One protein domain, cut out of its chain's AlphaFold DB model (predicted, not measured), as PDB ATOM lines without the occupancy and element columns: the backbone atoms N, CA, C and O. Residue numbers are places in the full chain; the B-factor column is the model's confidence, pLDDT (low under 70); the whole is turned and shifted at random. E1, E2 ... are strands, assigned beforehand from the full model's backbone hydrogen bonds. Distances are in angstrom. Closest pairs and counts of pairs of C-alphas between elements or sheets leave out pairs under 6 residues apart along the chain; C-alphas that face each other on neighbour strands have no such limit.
ATOM      1  N   ASN A 687      39.910  51.687  14.912       61.31
ATOM      2  CA  ASN A 687      39.728  51.271  16.308       61.31
ATOM      3  C   ASN A 687      38.991  49.927  16.415       61.31
ATOM      4  O   ASN A 687      38.028  49.645  15.696       61.31
ATOM      5  N   GLN A 688      39.445  49.105  17.356       62.03
ATOM      6  CA  GLN A 688      38.898  47.791  17.661       62.03
ATOM      7  C   GLN A 688      38.653  47.700  19.164       62.03
ATOM      8  O   GLN A 688      39.591  47.777  19.957       62.03
ATOM      9  N   VAL A 689      37.404  47.477  19.578       65.19
ATOM     10  CA  VAL A 689      37.150  47.057  20.962       65.19
ATOM     11  C   VAL A 689      37.443  45.567  21.036       65.19
ATOM     12  O   VAL A 689      36.723  44.759  20.449       65.19
ATOM     13  N   LEU A 690      38.534  45.220  21.717       65.12
ATOM     14  CA  LEU A 690      38.977  43.843  21.895       65.12
ATOM     15  C   LEU A 690      38.260  43.203  23.085       65.12
ATOM     16  O   LEU A 690      38.425  43.628  24.226       65.12
ATOM     17  N   GLY A 691      37.528  42.127  22.824       65.38
ATOM     18  CA  GLY A 691      36.991  41.230  23.837       65.38
ATOM     19  C   GLY A 691      37.634  39.856  23.722       65.38
ATOM     20  O   GLY A 691      37.672  39.262  22.644       65.38
ATOM     21  N   THR A 692      38.120  39.313  24.836       64.38
ATOM     22  CA  THR A 692      38.595  37.922  24.880       64.38
ATOM     23  C   THR A 692      37.514  37.049  25.497       64.38
ATOM     24  O   THR A 692      37.209  37.192  26.673       64.38
ATOM     25  N   ILE A 693      36.925  36.146  24.717       69.00
ATOM     26  CA  ILE A 693      35.877  35.224  25.156       69.00
ATOM     27  C   ILE A 693      36.500  33.836  25.332       69.00
ATOM     28  O   ILE A 693      36.761  33.110  24.370       69.00
ATOM     29  N   SER A 694      36.735  33.464  26.586       63.78
ATOM     30  CA  SER A 694      37.333  32.172  26.952       63.78
ATOM     31  C   SER A 694      36.301  31.044  27.072       63.78
ATOM     32  O   SER A 694      36.659  29.874  27.006       63.78
ATOM     33  N   ASP A 695      35.026  31.392  27.260       70.06
ATOM     34  CA  ASP A 695      33.901  30.460  27.366       70.06
ATOM     35  C   ASP A 695      32.639  31.142  26.830       70.06
ATOM     36  O   ASP A 695      32.218  32.178  27.352       70.06
ATOM     37  N   VAL A 696      32.016  30.564  25.797       71.31
ATOM     38  CA  VAL A 696      30.788  31.122  25.203       71.31
ATOM     39  C   VAL A 696      29.622  31.173  26.194       71.31
ATOM     40  O   VAL A 696      28.740  32.011  26.037       71.31
ATOM     41  N   LYS A 697      29.634  30.348  27.253       63.62
ATOM     42  CA  LYS A 697      28.613  30.368  28.315       63.62
ATOM     43  C   LYS A 697      28.758  31.556  29.273       63.62
ATOM     44  O   LYS A 697      27.791  31.902  29.944       63.62
ATOM     45  N   ASN A 698      29.934  32.186  29.316       60.09
ATOM     46  CA  ASN A 698      30.274  33.314  30.189       60.09
ATOM     47  C   ASN A 698      30.899  34.471  29.391       60.09
ATOM     48  O   ASN A 698      31.831  35.133  29.846       60.09
ATOM     49  N   ALA A 699      30.398  34.716  28.179       62.12
ATOM     50  CA  ALA A 699      30.955  35.695  27.253       62.12
ATOM     51  C   ALA A 699      30.605  37.159  27.608       62.12
ATOM     52  O   ALA A 699      30.241  37.946  26.746       62.12
ATOM     53  N   SER A 700      30.709  37.556  28.878       60.50
ATOM     54  CA  SER A 700      30.350  38.894  29.384       60.50
ATOM     55  C   SER A 700      31.363  40.002  29.053       60.50
ATOM     56  O   SER A 700      31.297  41.087  29.624       60.50
ATOM     57  N   GLN A 701      32.310  39.734  28.154       66.44
ATOM     58  CA  GLN A 701      33.465  40.600  27.894       66.44
ATOM     59  C   GLN A 701      33.175  41.698  26.860       66.44
ATOM     60  O   GLN A 701      33.812  42.742  26.904       66.44
ATOM     61  N   LEU A 702      32.196  41.490  25.967       70.12
ATOM     62  CA  LEU A 702      31.665  42.527  25.075       70.12
ATOM     63  C   LEU A 702      30.186  42.755  25.412       70.12
ATOM     64  O   LEU A 702      29.363  41.850  25.250       70.12
ATOM     65  N   ALA A 703      29.846  43.946  25.893       67.25
ATOM     66  CA  ALA A 703      28.503  44.332  26.315       67.25
ATOM     67  C   ALA A 703      27.689  44.920  25.154       67.25
ATOM     68  O   ALA A 703      28.241  45.421  24.184       67.25
ATOM     69  N   ALA A 704      26.357  44.949  25.269       69.69
ATOM     70  CA  ALA A 704      25.485  45.477  24.212       69.69
ATOM     71  C   ALA A 704      25.806  46.925  23.784       69.69
ATOM     72  O   ALA A 704      25.641  47.273  22.615       69.69
ATOM     73  N   LYS A 705      26.324  47.748  24.706       66.94
ATOM     74  CA  LYS A 705      26.814  49.106  24.409       66.94
ATOM     75  C   LYS A 705      27.985  49.116  23.417       66.94
ATOM     76  O   LYS A 705      28.104  50.056  22.640       66.94
ATOM     77  N   ASP A 706      28.789  48.055  23.398       69.25
ATOM     78  CA  ASP A 706      29.944  47.904  22.514       69.25
ATOM     79  C   ASP A 706      29.515  47.526  21.090       69.25
ATOM     80  O   ASP A 706      30.342  47.546  20.197       69.25
ATOM     81  N   PHE A 707      28.237  47.210  20.843       72.38
ATOM     82  CA  PHE A 707      27.705  46.871  19.512       72.38
ATOM     83  C   PHE A 707      26.838  47.973  18.906       72.38
ATOM     84  O   PHE A 707      26.611  47.966  17.701       72.38
ATOM     85  N   ALA A 708      26.355  48.919  19.719       67.00
ATOM     86  CA  ALA A 708      25.356  49.914  19.319       67.00
ATOM     87  C   ALA A 708      25.781  50.784  18.124       67.00
ATOM     88  O   ALA A 708      24.933  51.341  17.430       67.00
ATOM     89  N   TYR A 709      27.088  50.884  17.883       64.88
ATOM     90  CA  TYR A 709      27.653  51.834  16.939       64.88
ATOM     91  C   TYR A 709      28.664  51.222  15.969       64.88
ATOM     92  O   TYR A 709      29.277  51.992  15.244       64.88
ATOM     93  N   TYR A 710      28.890  49.901  15.972       72.75
ATOM     94  CA  TYR A 710      29.883  49.267  15.094       72.75
ATOM     95  C   TYR A 710      29.246  48.502  13.937       72.75
ATOM     96  O   TYR A 710      28.200  47.875  14.094       72.75
ATOM     97  N   ALA A 711      29.897  48.531  12.773       73.81
ATOM     98  CA  ALA A 711      29.383  47.883  11.566       73.81
ATOM     99  C   ALA A 711      29.701  46.380  11.484       73.81
ATOM    100  O   ALA A 711      28.909  45.612  10.935       73.81
ATOM    101  N   THR A 712      30.860  45.951  11.994       80.25
ATOM    102  CA  THR A 712      31.382  44.591  11.786       80.25
ATOM    103  C   THR A 712      31.933  43.999  13.080       80.25
ATOM    104  O   THR A 712      32.614  44.681  13.846       80.25
ATOM    105  N   MET A 713      31.699  42.705  13.289       85.81
ATOM    106  CA  MET A 713      32.395  41.897  14.288       85.81
ATOM    107  C   MET A 713      33.357  40.946  13.576       85.81
ATOM    108  O   MET A 713      32.967  40.250  12.639       85.81
ATOM    109  N   ASN A 714      34.599  40.894  14.043       87.25
ATOM    110  CA  ASN A 714      35.577  39.886  13.650       87.25
ATOM    111  C   ASN A 714      35.868  38.980  14.846       87.25
ATOM    112  O   ASN A 714      35.873  39.444  15.985       87.25
ATOM    113  N   ALA A 715      36.118  37.699  14.602       89.00
ATOM    114  CA  ALA A 715      36.508  36.759  15.642       89.00
ATOM    115  C   ALA A 715      37.589  35.804  15.141       89.00
ATOM    116  O   ALA A 715      37.457  35.211  14.074       89.00
ATOM    117  N   THR A 716      38.632  35.625  15.943       92.00
ATOM    118  CA  THR A 716      39.598  34.538  15.793       92.00
ATOM    119  C   THR A 716      39.217  33.435  16.767       92.00
ATOM    120  O   THR A 716      39.329  33.610  17.979       92.00
ATOM    121  N   VAL A 717      38.754  32.302  16.247       92.62
ATOM    122  CA  VAL A 717      38.401  31.124  17.048       92.62
ATOM    123  C   VAL A 717      39.559  30.141  16.964       92.62
ATOM    124  O   VAL A 717      39.727  29.474  15.948       92.62
ATOM    125  N   SER A 718      40.366  30.057  18.017       93.00
ATOM    126  CA  SER A 718      41.442  29.066  18.129       93.00
ATOM    127  C   SER A 718      40.903  27.799  18.781       93.00
ATOM    128  O   SER A 718      40.215  27.887  19.795       93.00
ATOM    129  N   VAL A 719      41.196  26.629  18.217       92.50
ATOM    130  CA  VAL A 719      40.657  25.337  18.666       92.50
ATOM    131  C   VAL A 719      41.741  24.268  18.715       92.50
ATOM    132  O   VAL A 719      42.695  24.304  17.940       92.50
ATOM    133  N   ASN A 720      41.563  23.280  19.592       91.94
ATOM    134  CA  ASN A 720      42.280  22.009  19.546       91.94
ATOM    135  C   ASN A 720      41.288  20.871  19.288       91.94
ATOM    136  O   ASN A 720      40.375  20.647  20.083       91.94
ATOM    137  N   ILE A 721      41.463  20.144  18.187       90.12
ATOM    138  CA  ILE A 721      40.628  18.999  17.818       90.12
ATOM    139  C   ILE A 721      41.527  17.774  17.711       90.12
ATOM    140  O   ILE A 721      42.440  17.741  16.890       90.12
ATOM    141  N   ALA A 722      41.268  16.770  18.553       85.62
ATOM    142  CA  ALA A 722      42.019  15.513  18.583       85.62
ATOM    143  C   ALA A 722      43.556  15.702  18.617       85.62
ATOM    144  O   ALA A 722      44.294  14.950  17.986       85.62
ATOM    145  N   GLY A 723      44.045  16.724  19.333       85.81
ATOM    146  CA  GLY A 723      45.475  17.024  19.461       85.81
ATOM    147  C   GLY A 723      46.046  17.970  18.399       85.81
ATOM    148  O   GLY A 723      47.177  18.419  18.559       85.81
ATOM    149  N   THR A 724      45.279  18.343  17.369       89.69
ATOM    150  CA  THR A 724      45.701  19.309  16.339       89.69
ATOM    151  C   THR A 724      45.143  20.698  16.644       89.69
ATOM    152  O   THR A 724      43.931  20.858  16.793       89.69
ATOM    153  N   SER A 725      46.018  21.705  16.725       94.06
ATOM    154  CA  SER A 725      45.645  23.100  17.001       94.06
ATOM    155  C   SER A 725      45.609  23.940  15.727       94.06
ATOM    156  O   SER A 725      46.555  23.911  14.942       94.06
ATOM    157  N   PHE A 726      44.542  24.714  15.540       94.81
ATOM    158  CA  PHE A 726      44.372  25.629  14.408       94.81
ATOM    159  C   PHE A 726      43.330  26.713  14.725       94.81
ATOM    160  O   PHE A 726      42.714  26.684  15.792       94.81
ATOM    161  N   ALA A 727      43.139  27.683  13.825       95.00
ATOM    162  CA  ALA A 727      42.227  28.804  14.043       95.00
ATOM    163  C   ALA A 727      41.324  29.105  12.839       95.00
ATOM    164  O   ALA A 727      41.682  28.842  11.688       95.00
ATOM    165  N   PHE A 728      40.168  29.703  13.127       95.50
ATOM    166  CA  PHE A 728      39.252  30.284  12.151       95.50
ATOM    167  C   PHE A 728      39.254  31.801  12.282       95.50
ATOM    168  O   PHE A 728      39.085  32.318  13.386       95.50
ATOM    169  N   ASN A 729      39.369  32.502  11.157       92.81
ATOM    170  CA  ASN A 729      39.176  33.947  11.089       92.81
ATOM    171  C   ASN A 729      37.782  34.217  10.529       92.81
ATOM    172  O   ASN A 729      37.497  33.887   9.378       92.81
ATOM    173  N   LEU A 730      36.906  34.770  11.359       93.00
ATOM    174  CA  LEU A 730      35.502  34.994  11.049       93.00
ATOM    175  C   LEU A 730      35.209  36.494  11.001       93.00
ATOM    176  O   LEU A 730      35.762  37.257  11.791       93.00
ATOM    177  N   SER A 731      34.308  36.911  10.114       89.81
ATOM    178  CA  SER A 731      33.851  38.299  10.008       89.81
ATOM    179  C   SER A 731      32.382  38.333   9.601       89.81
ATOM    180  O   SER A 731      31.976  37.582   8.714       89.81
ATOM    181  N   ALA A 732      31.583  39.176  10.250       89.69
ATOM    182  CA  ALA A 732      30.172  39.348   9.921       89.69
ATOM    183  C   ALA A 732      29.680  40.769  10.239       89.69
ATOM    184  O   ALA A 732      30.168  41.384  11.195       89.69
ATOM    185  N   PRO A 733      28.695  41.291   9.483       86.44
ATOM    186  CA  PRO A 733      28.020  42.529   9.849       86.44
ATOM    187  C   PRO A 733      27.273  42.355  11.176       86.44
ATOM    188  O   PRO A 733      26.710  41.294  11.453       86.44
ATOM    189  N   ILE A 734      27.253  43.405  11.995       84.00
ATOM    190  CA  ILE A 734      26.510  43.400  13.257       84.00
ATOM    191  C   ILE A 734      25.013  43.528  12.951       84.00
ATOM    192  O   ILE A 734      24.561  44.497  12.344       84.00
ATOM    193  N   THR A 735      24.236  42.536  13.383       78.94
ATOM    194  CA  THR A 735      22.771  42.506  13.281       78.94
ATOM    195  C   THR A 735      22.134  42.556  14.669       78.94
ATOM    196  O   THR A 735      22.700  41.967  15.589       78.94
ATOM    197  N   PRO A 736      20.959  43.197  14.852       79.50
ATOM    198  CA  PRO A 736      20.287  43.268  16.146       79.50
ATOM    199  C   PRO A 736      20.145  41.907  16.848       79.50
ATOM    200  O   PRO A 736      19.606  40.952  16.292       79.50
ATOM    201  N   GLY A 737      20.609  41.828  18.096       82.31
ATOM    202  CA  GLY A 737      20.469  40.671  18.983       82.31
ATOM    203  C   GLY A 737      21.586  39.632  18.866       82.31
ATOM    204  O   GLY A 737      22.253  39.354  19.859       82.31
ATOM    205  N   THR A 738      21.781  39.032  17.689       87.12
ATOM    206  CA  THR A 738      22.794  37.979  17.468       87.12
ATOM    207  C   THR A 738      23.626  38.276  16.230       87.12
ATOM    208  O   THR A 738      23.067  38.552  15.172       87.12
ATOM    209  N   VAL A 739      24.950  38.168  16.352       88.88
ATOM    210  CA  VAL A 739      25.891  38.249  15.228       88.88
ATOM    211  C   VAL A 739      26.288  36.836  14.807       88.88
ATOM    212  O   VAL A 739      26.746  36.048  15.634       88.88
ATOM    213  N   ASN A 740      26.098  36.504  13.528       92.38
ATOM    214  CA  ASN A 740      26.360  35.168  12.986       92.38
ATOM    215  C   ASN A 740      27.690  35.155  12.228       92.38
ATOM    216  O   ASN A 740      27.759  35.612  11.088       92.38
ATOM    217  N   LEU A 741      28.739  34.626  12.854       92.88
ATOM    218  CA  LEU A 741      30.084  34.548  12.293       92.88
ATOM    219  C   LEU A 741      30.333  33.139  11.749       92.88
ATOM    220  O   LEU A 741      30.393  32.181  12.514       92.88
ATOM    221  N   ILE A 742      30.481  33.005  10.430       93.62
ATOM    222  CA  ILE A 742      30.672  31.706   9.769       93.62
ATOM    223  C   ILE A 742      31.921  31.761   8.892       93.62
ATOM    224  O   ILE A 742      32.141  32.729   8.168       93.62
ATOM    225  N   GLY A 743      32.739  30.716   8.952       94.06
ATOM    226  CA  GLY A 743      33.964  30.600   8.168       94.06
ATOM    227  C   GLY A 743      34.471  29.167   8.128       94.06
ATOM    228  O   GLY A 743      33.889  28.270   8.741       94.06
ATOM    229  N   TYR A 744      35.550  28.934   7.393       94.62
ATOM    230  CA  TYR A 744      36.150  27.611   7.258       94.62
ATOM    231  C   TYR A 744      37.674  27.700   7.232       94.62
ATOM    232  O   TYR A 744      38.244  28.768   7.021       94.62
ATOM    233  N   THR A 745      38.329  26.569   7.465       94.69
ATOM    234  CA  THR A 745      39.779  26.413   7.337       94.69
ATOM    235  C   THR A 745      40.099  24.975   6.935       94.69
ATOM    236  O   THR A 745      39.380  24.049   7.317       94.69
ATOM    237  N   GLU A 746      41.139  24.779   6.133       93.06
ATOM    238  CA  GLU A 746      41.597  23.452   5.723       93.06
ATOM    239  C   GLU A 746      42.810  23.049   6.558       93.06
ATOM    240  O   GLU A 746      43.796  23.781   6.649       93.06
ATOM    241  N   VAL A 747      42.743  21.871   7.172       91.19
ATOM    242  CA  VAL A 747      43.812  21.330   8.011       91.19
ATOM    243  C   VAL A 747      44.018  19.874   7.636       91.19
ATOM    244  O   VAL A 747      43.092  19.071   7.719       91.19
ATOM    245  N   GLN A 748      45.239  19.534   7.215       88.75
ATOM    246  CA  GLN A 748      45.626  18.163   6.856       88.75
ATOM    247  C   GLN A 748      44.649  17.496   5.858       88.75
ATOM    248  O   GLN A 748      44.313  16.322   5.993       88.75
ATOM    249  N   GLY A 749      44.166  18.253   4.866       87.19
ATOM    250  CA  GLY A 749      43.247  17.764   3.831       87.19
ATOM    251  C   GLY A 749      41.785  17.606   4.269       87.19
ATOM    252  O   GLY A 749      40.968  17.126   3.486       87.19
ATOM    253  N   THR A 750      41.431  18.002   5.497       89.06
ATOM    254  CA  THR A 750      40.038  18.091   5.964       89.06
ATOM    255  C   THR A 750      39.621  19.553   6.060       89.06
ATOM    256  O   THR A 750      40.301  20.357   6.699       89.06
ATOM    257  N   ILE A 751      38.482  19.905   5.462       93.56
ATOM    258  CA  ILE A 751      37.895  21.238   5.618       93.56
ATOM    259  C   ILE A 751      37.028  21.234   6.876       93.56
ATOM    260  O   ILE A 751      36.078  20.457   6.988       93.56
ATOM    261  N   TYR A 752      37.332  22.131   7.804       94.62
ATOM    262  CA  TYR A 752      36.496  22.410   8.960       94.62
ATOM    263  C   TYR A 752      35.715  23.696   8.720       94.62
ATOM    264  O   TYR A 752      36.278  24.690   8.271       94.62
ATOM    265  N   MET A 753      34.428  23.692   9.046       95.44
ATOM    266  CA  MET A 753      33.564  24.869   9.079       95.44
ATOM    267  C   MET A 753      33.282  25.236  10.535       95.44
ATOM    268  O   MET A 753      32.986  24.358  11.341       95.44
ATOM    269  N   CYS A 754      33.339  26.521  10.862       95.81
ATOM    270  CA  CYS A 754      33.027  27.071  12.175       95.81
ATOM    271  C   CYS A 754      31.851  28.042  12.058       95.81
ATOM    272  O   CYS A 754      31.880  28.948  11.226       95.81
ATOM    273  N   ALA A 755      30.849  27.869  12.917       94.12
ATOM    274  CA  ALA A 755      29.733  28.782  13.107       94.12
ATOM    275  C   ALA A 755      29.729  29.268  14.564       94.12
ATOM    276  O   ALA A 755      29.522  28.491  15.496       94.12
ATOM    277  N   PHE A 756      29.996  30.555  14.757       92.75
ATOM    278  CA  PHE A 756      29.961  31.228  16.046       92.75
ATOM    279  C   PHE A 756      28.800  32.227  16.060       92.75
ATOM    280  O   PHE A 756      28.802  33.216  15.325       92.75
ATOM    281  N   HIS A 757      27.799  31.958  16.891       91.50
ATOM    282  CA  HIS A 757      26.627  32.808  17.068       91.50
ATOM    283  C   HIS A 757      26.784  33.592  18.368       91.50
ATOM    284  O   HIS A 757      26.664  33.024  19.454       91.50
ATOM    285  N   TYR A 758      27.069  34.889  18.271       89.62
ATOM    286  CA  TYR A 758      27.280  35.739  19.440       89.62
ATOM    287  C   TYR A 758      26.025  36.547  19.777       89.62
ATOM    288  O   TYR A 758      25.675  37.493  19.066       89.62
ATOM    289  N   ALA A 759      25.344  36.183  20.866       87.88
ATOM    290  CA  ALA A 759      24.111  36.821  21.324       87.88
ATOM    291  C   ALA A 759      24.422  37.970  22.298       87.88
ATOM    292  O   ALA A 759      24.272  37.837  23.509       87.88
ATOM    293  N   TYR A 760      24.876  39.113  21.791       80.31
ATOM    294  CA  TYR A 760      25.447  40.187  22.617       80.31
ATOM    295  C   TYR A 760      24.467  40.862  23.599       80.31
ATOM    296  O   TYR A 760      24.901  41.531  24.536       80.31
ATOM    297  N   THR A 761      23.151  40.712  23.413       80.19
ATOM    298  CA  THR A 761      22.139  41.197  24.372       80.19
ATOM    299  C   THR A 761      21.914  40.230  25.535       80.19
ATOM    300  O   THR A 761      21.531  40.660  26.620       80.19
ATOM    301  N   VAL A 762      22.170  38.936  25.325       83.94
ATOM    302  CA  VAL A 762      22.083  37.874  26.335       83.94
ATOM    303  C   VAL A 762      23.258  36.912  26.105       83.94
ATOM    304  O   VAL A 762      23.056  35.839  25.532       83.94
ATOM    305  N   PRO A 763      24.496  37.268  26.518       77.44
ATOM    306  CA  PRO A 763      25.707  36.539  26.120       77.44
ATOM    307  C   PRO A 763      25.688  35.040  26.431       77.44
ATOM    308  O   PRO A 763      26.271  34.261  25.681       77.44
ATOM    309  N   ALA A 764      24.956  34.633  27.474       80.06
ATOM    310  CA  ALA A 764      24.737  33.235  27.849       80.06
ATOM    311  C   ALA A 764      24.078  32.373  26.749       80.06
ATOM    312  O   ALA A 764      24.183  31.149  26.795       80.06
ATOM    313  N   ASN A 765      23.421  32.990  25.761       86.44
ATOM    314  CA  ASN A 765      22.800  32.306  24.624       86.44
ATOM    315  C   ASN A 765      23.758  32.113  23.435       86.44
ATOM    316  O   ASN A 765      23.337  31.611  22.393       86.44
ATOM    317  N   SER A 766      25.022  32.530  23.553       88.00
ATOM    318  CA  SER A 766      25.999  32.389  22.472       88.00
ATOM    319  C   SER A 766      26.377  30.922  22.246       88.00
ATOM    320  O   SER A 766      26.524  30.153  23.198       88.00
ATOM    321  N   THR A 767      26.569  30.520  20.989       90.81
ATOM    322  CA  THR A 767      26.910  29.135  20.621       90.81
ATOM    323  C   THR A 767      28.117  29.076  19.692       90.81
ATOM    324  O   THR A 767      28.346  29.972  18.884       90.81
ATOM    325  N   LEU A 768      28.902  28.002  19.815       92.12
ATOM    326  CA  LEU A 768      30.019  27.683  18.928       92.12
ATOM    327  C   LEU A 768      29.828  26.267  18.387       92.12
ATOM    328  O   LEU A 768      29.720  25.310  19.158       92.12
ATOM    329  N   GLU A 769      29.812  26.131  17.067       94.31
ATOM    330  CA  GLU A 769      29.653  24.854  16.383       94.31
ATOM    331  C   GLU A 769      30.731  24.660  15.322       94.31
ATOM    332  O   GLU A 769      31.024  25.565  14.543       94.31
ATOM    333  N   ILE A 770      31.314  23.461  15.282       94.75
ATOM    334  CA  ILE A 770      32.351  23.100  14.317       94.75
ATOM    335  C   ILE A 770      31.915  21.836  13.592       94.75
ATOM    336  O   ILE A 770      31.467  20.875  14.219       94.75
ATOM    337  N   TYR A 771      32.065  21.831  12.274       94.81
ATOM    338  CA  TYR A 771      31.686  20.729  11.399       94.81
ATOM    339  C   TYR A 771      32.864  20.339  10.513       94.81
ATOM    340  O   TYR A 771      33.585  21.200  10.018       94.81
ATOM    341  N   SER A 772      33.052  19.043  10.290       92.38
ATOM    342  CA  SER A 772      33.980  18.525   9.279       92.38
ATOM    343  C   SER A 772      33.242  18.292   7.959       92.38
ATOM    344  O   SER A 772      32.136  17.748   7.945       92.38
ATOM    345  N   LEU A 773      33.838  18.720   6.847       88.25
ATOM    346  CA  LEU A 773      33.289  18.602   5.497       88.25
ATOM    347  C   LEU A 773      34.017  17.507   4.694       88.25
ATOM    348  O   LEU A 773      35.196  17.259   4.943       88.25
ATOM    349  N   PRO A 774      33.334  16.847   3.732       83.25
ATOM    350  CA  PRO A 774      31.973  17.126   3.244       83.25
ATOM    351  C   PRO A 774      30.844  16.477   4.063       83.25
ATOM    352  O   PRO A 774      29.680  16.777   3.827       83.25
ATOM    353  N   ALA A 775      31.159  15.605   5.026       86.31
ATOM    354  CA  ALA A 775      30.162  14.822   5.764       86.31
ATOM    355  C   ALA A 775      29.295  15.637   6.749       86.31
ATOM    356  O   ALA A 775      28.413  15.064   7.385       86.31
ATOM    357  N   PHE A 776      29.567  16.938   6.922       88.38
ATOM    358  CA  PHE A 776      28.916  17.823   7.898       88.38
ATOM    359  C   PHE A 776      28.832  17.211   9.307       88.38
ATOM    360  O   PHE A 776      27.869  17.401  10.048       88.38
ATOM    361  N   THR A 777      29.855  16.452   9.703       91.69
ATOM    362  CA  THR A 777      29.866  15.802  11.017       91.69
ATOM    363  C   THR A 777      30.296  16.816  12.064       91.69
ATOM    364  O   THR A 777      31.384  17.386  11.949       91.69
ATOM    365  N   LYS A 778      29.449  17.046  13.075       92.69
ATOM    366  CA  LYS A 778      29.749  17.946  14.195       92.69
ATOM    367  C   LYS A 778      30.955  17.420  14.977       92.69
ATOM    368  O   LYS A 778      31.001  16.243  15.328       92.69
ATOM    369  N   VAL A 779      31.915  18.295  15.250       91.50
ATOM    370  CA  VAL A 779      33.165  17.972  15.940       91.50
ATOM    371  C   VAL A 779      33.263  18.793  17.219       91.50
ATOM    372  O   VAL A 779      33.083  20.009  17.201       91.50
ATOM    373  N   THR A 780      33.560  18.127  18.333       89.75
ATOM    374  CA  THR A 780      33.733  18.784  19.631       89.75
ATOM    375  C   THR A 780      35.218  19.077  19.862       89.75
ATOM    376  O   THR A 780      36.010  18.133  19.893       89.75
ATOM    377  N   PRO A 781      35.622  20.348  20.026       89.44
ATOM    378  CA  PRO A 781      36.999  20.678  20.369       89.44
ATOM    379  C   PRO A 781      37.324  20.254  21.809       89.44
ATOM    380  O   PRO A 781      36.475  20.319  22.697       89.44
ATOM    381  N   VAL A 782      38.572  19.844  22.040       89.38
ATOM    382  CA  VAL A 782      39.124  19.549  23.375       89.38
ATOM    383  C   VAL A 782      39.284  20.841  24.179       89.38
ATOM    384  O   VAL A 782      39.034  20.868  25.381       89.38
ATOM    385  N   SER A 783      39.673  21.923  23.506       88.06
ATOM    386  CA  SER A 783      39.737  23.278  24.052       88.06
ATOM    387  C   SER A 783      39.550  24.307  22.939       88.06
ATOM    388  O   SER A 783      39.778  24.011  21.761       88.06
ATOM    389  N   TYR A 784      39.122  25.515  23.304       89.81
ATOM    390  CA  TYR A 784      39.038  26.642  22.383       89.81
ATOM    391  C   TYR A 784      39.223  27.977  23.114       89.81
ATOM    392  O   TYR A 784      39.042  28.061  24.328       89.81
ATOM    393  N   SER A 785      39.563  29.023  22.365       87.56
ATOM    394  CA  SER A 785      39.564  30.416  22.819       87.56
ATOM    395  C   SER A 785      39.122  31.326  21.681       87.56
ATOM    396  O   SER A 785      39.533  31.123  20.535       87.56
ATOM    397  N   ILE A 786      38.314  32.338  21.985       87.69
ATOM    398  CA  ILE A 786      37.814  33.284  20.990       87.69
ATOM    399  C   ILE A 786      38.352  34.673  21.315       87.69
ATOM    400  O   ILE A 786      38.124  35.208  22.397       87.69
ATOM    401  N   THR A 787      39.026  35.284  20.353       83.88
ATOM    402  CA  THR A 787      39.381  36.701  20.406       83.88
ATOM    403  C   THR A 787      38.472  37.435  19.441       83.88
ATOM    404  O   THR A 787      38.539  37.195  18.238       83.88
ATOM    405  N   ALA A 788      37.593  38.290  19.955       82.19
ATOM    406  CA  ALA A 788      36.621  39.019  19.158       82.19
ATOM    407  C   ALA A 788      36.900  40.523  19.185       82.19
ATOM    408  O   ALA A 788      37.288  41.081  20.207       82.19
ATOM    409  N   THR A 789      36.667  41.179  18.054       77.62
ATOM    410  CA  THR A 789      36.779  42.630  17.903       77.62
ATOM    411  C   THR A 789      35.539  43.170  17.216       77.62
ATOM    412  O   THR A 789      35.106  42.601  16.212       77.62
ATOM    413  N   VAL A 790      35.013  44.293  17.686       75.81
ATOM    414  CA  VAL A 790      34.012  45.087  16.957       75.81
ATOM    415  C   VAL A 790      34.677  46.339  16.390       75.81
ATOM    416  O   VAL A 790      35.523  46.941  17.053       75.81
TER     417      VAL A 790
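AT A GLANCE: This is residues 687 to 790 of the 793 residues of an uncharacterized protein of Lactiplantibacillus pentosus (UniProt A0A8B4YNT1). Two twisted antiparallel sheets meet along E3 and E4 and make an open trough of seven strands, with the far edges E1 and E6 held apart. The link of residues 774 to 782 crosses from E6 to E7 at one end of the trough, and the long stretch 694 to 711 lies toward the other end. The printed part has 104 residues, with no named helix and seven named strands, E1 to E7 along the chain; it is all strand, in sheets of order E1 - E7 - E2 - E3 and E4 - E5 - E6. It is compact, with a radius of gyration of the C-alphas of 13.5 A, and elongated, spanning 40 by 23 by 22 A.

HOW THE PARTS SIT: Begin with the larger sheet: E1 at residues 689 to 693, E7 at 783 to 790, E2 at 712 to 721 and E3 at 724 to 733. It is twisted, its C-alphas lying up to 4.0 A off their best plane. Look first at inner strands E7 and E2, antiparallel at 170 degrees, where N 716 and O 787 are 2.8 A apart, within hydrogen-bond range. Beyond E7, edge strand E1 is antiparallel to it at 163 degrees, with N 691 and O 788 at 2.8 A. On the other side of E2, the hairpin of E2 and E3 has N 717 and O 728 at 2.9 A. Now turn to E4 at residues 739 to 747, E5 at 750 to 758 and E6 at 767 to 773, a meander, each strand the antiparallel neighbour of the one before. In the hairpin of E4 and E5, N 741 and O 756 are 2.8 A apart; in that of E5 and E6, N 755 and O 769 are 2.8 A apart. This sheet is twisted, up to 5.0 A off its plane. E3 and E4 have 18 pairs of C-alphas within 8 A, the closest those of Ala 732 and Leu 741 at 5.4 A. E2 and E5 are near each other, while E1 and E6 are apart.

IN THESE COORDINATES: Find C-alpha 689 at (37.150, 47.057, 20.962), where E1 begins. From C-alpha 712 at (31.382, 44.591, 11.786), E2 runs 27.9 A to C-alpha 721, and E3 then runs 29.9 A. E4 is 25.7 A long, E5 25.6 A and E6 19.5 A. E7 runs 23.6 A to C-alpha 790 at (34.012, 45.087, 16.957).

THE WHOLE: The C-alphas farthest apart, those of Lys 705 and Gly 749, are 40.9 A apart. The printed part has no cut. The link from E1 to E2, 18 residues, is long. The mean pLDDT of the printed part is 83.6; 19 residues are under 70, among them residues 687 to 694 and 697 to 701.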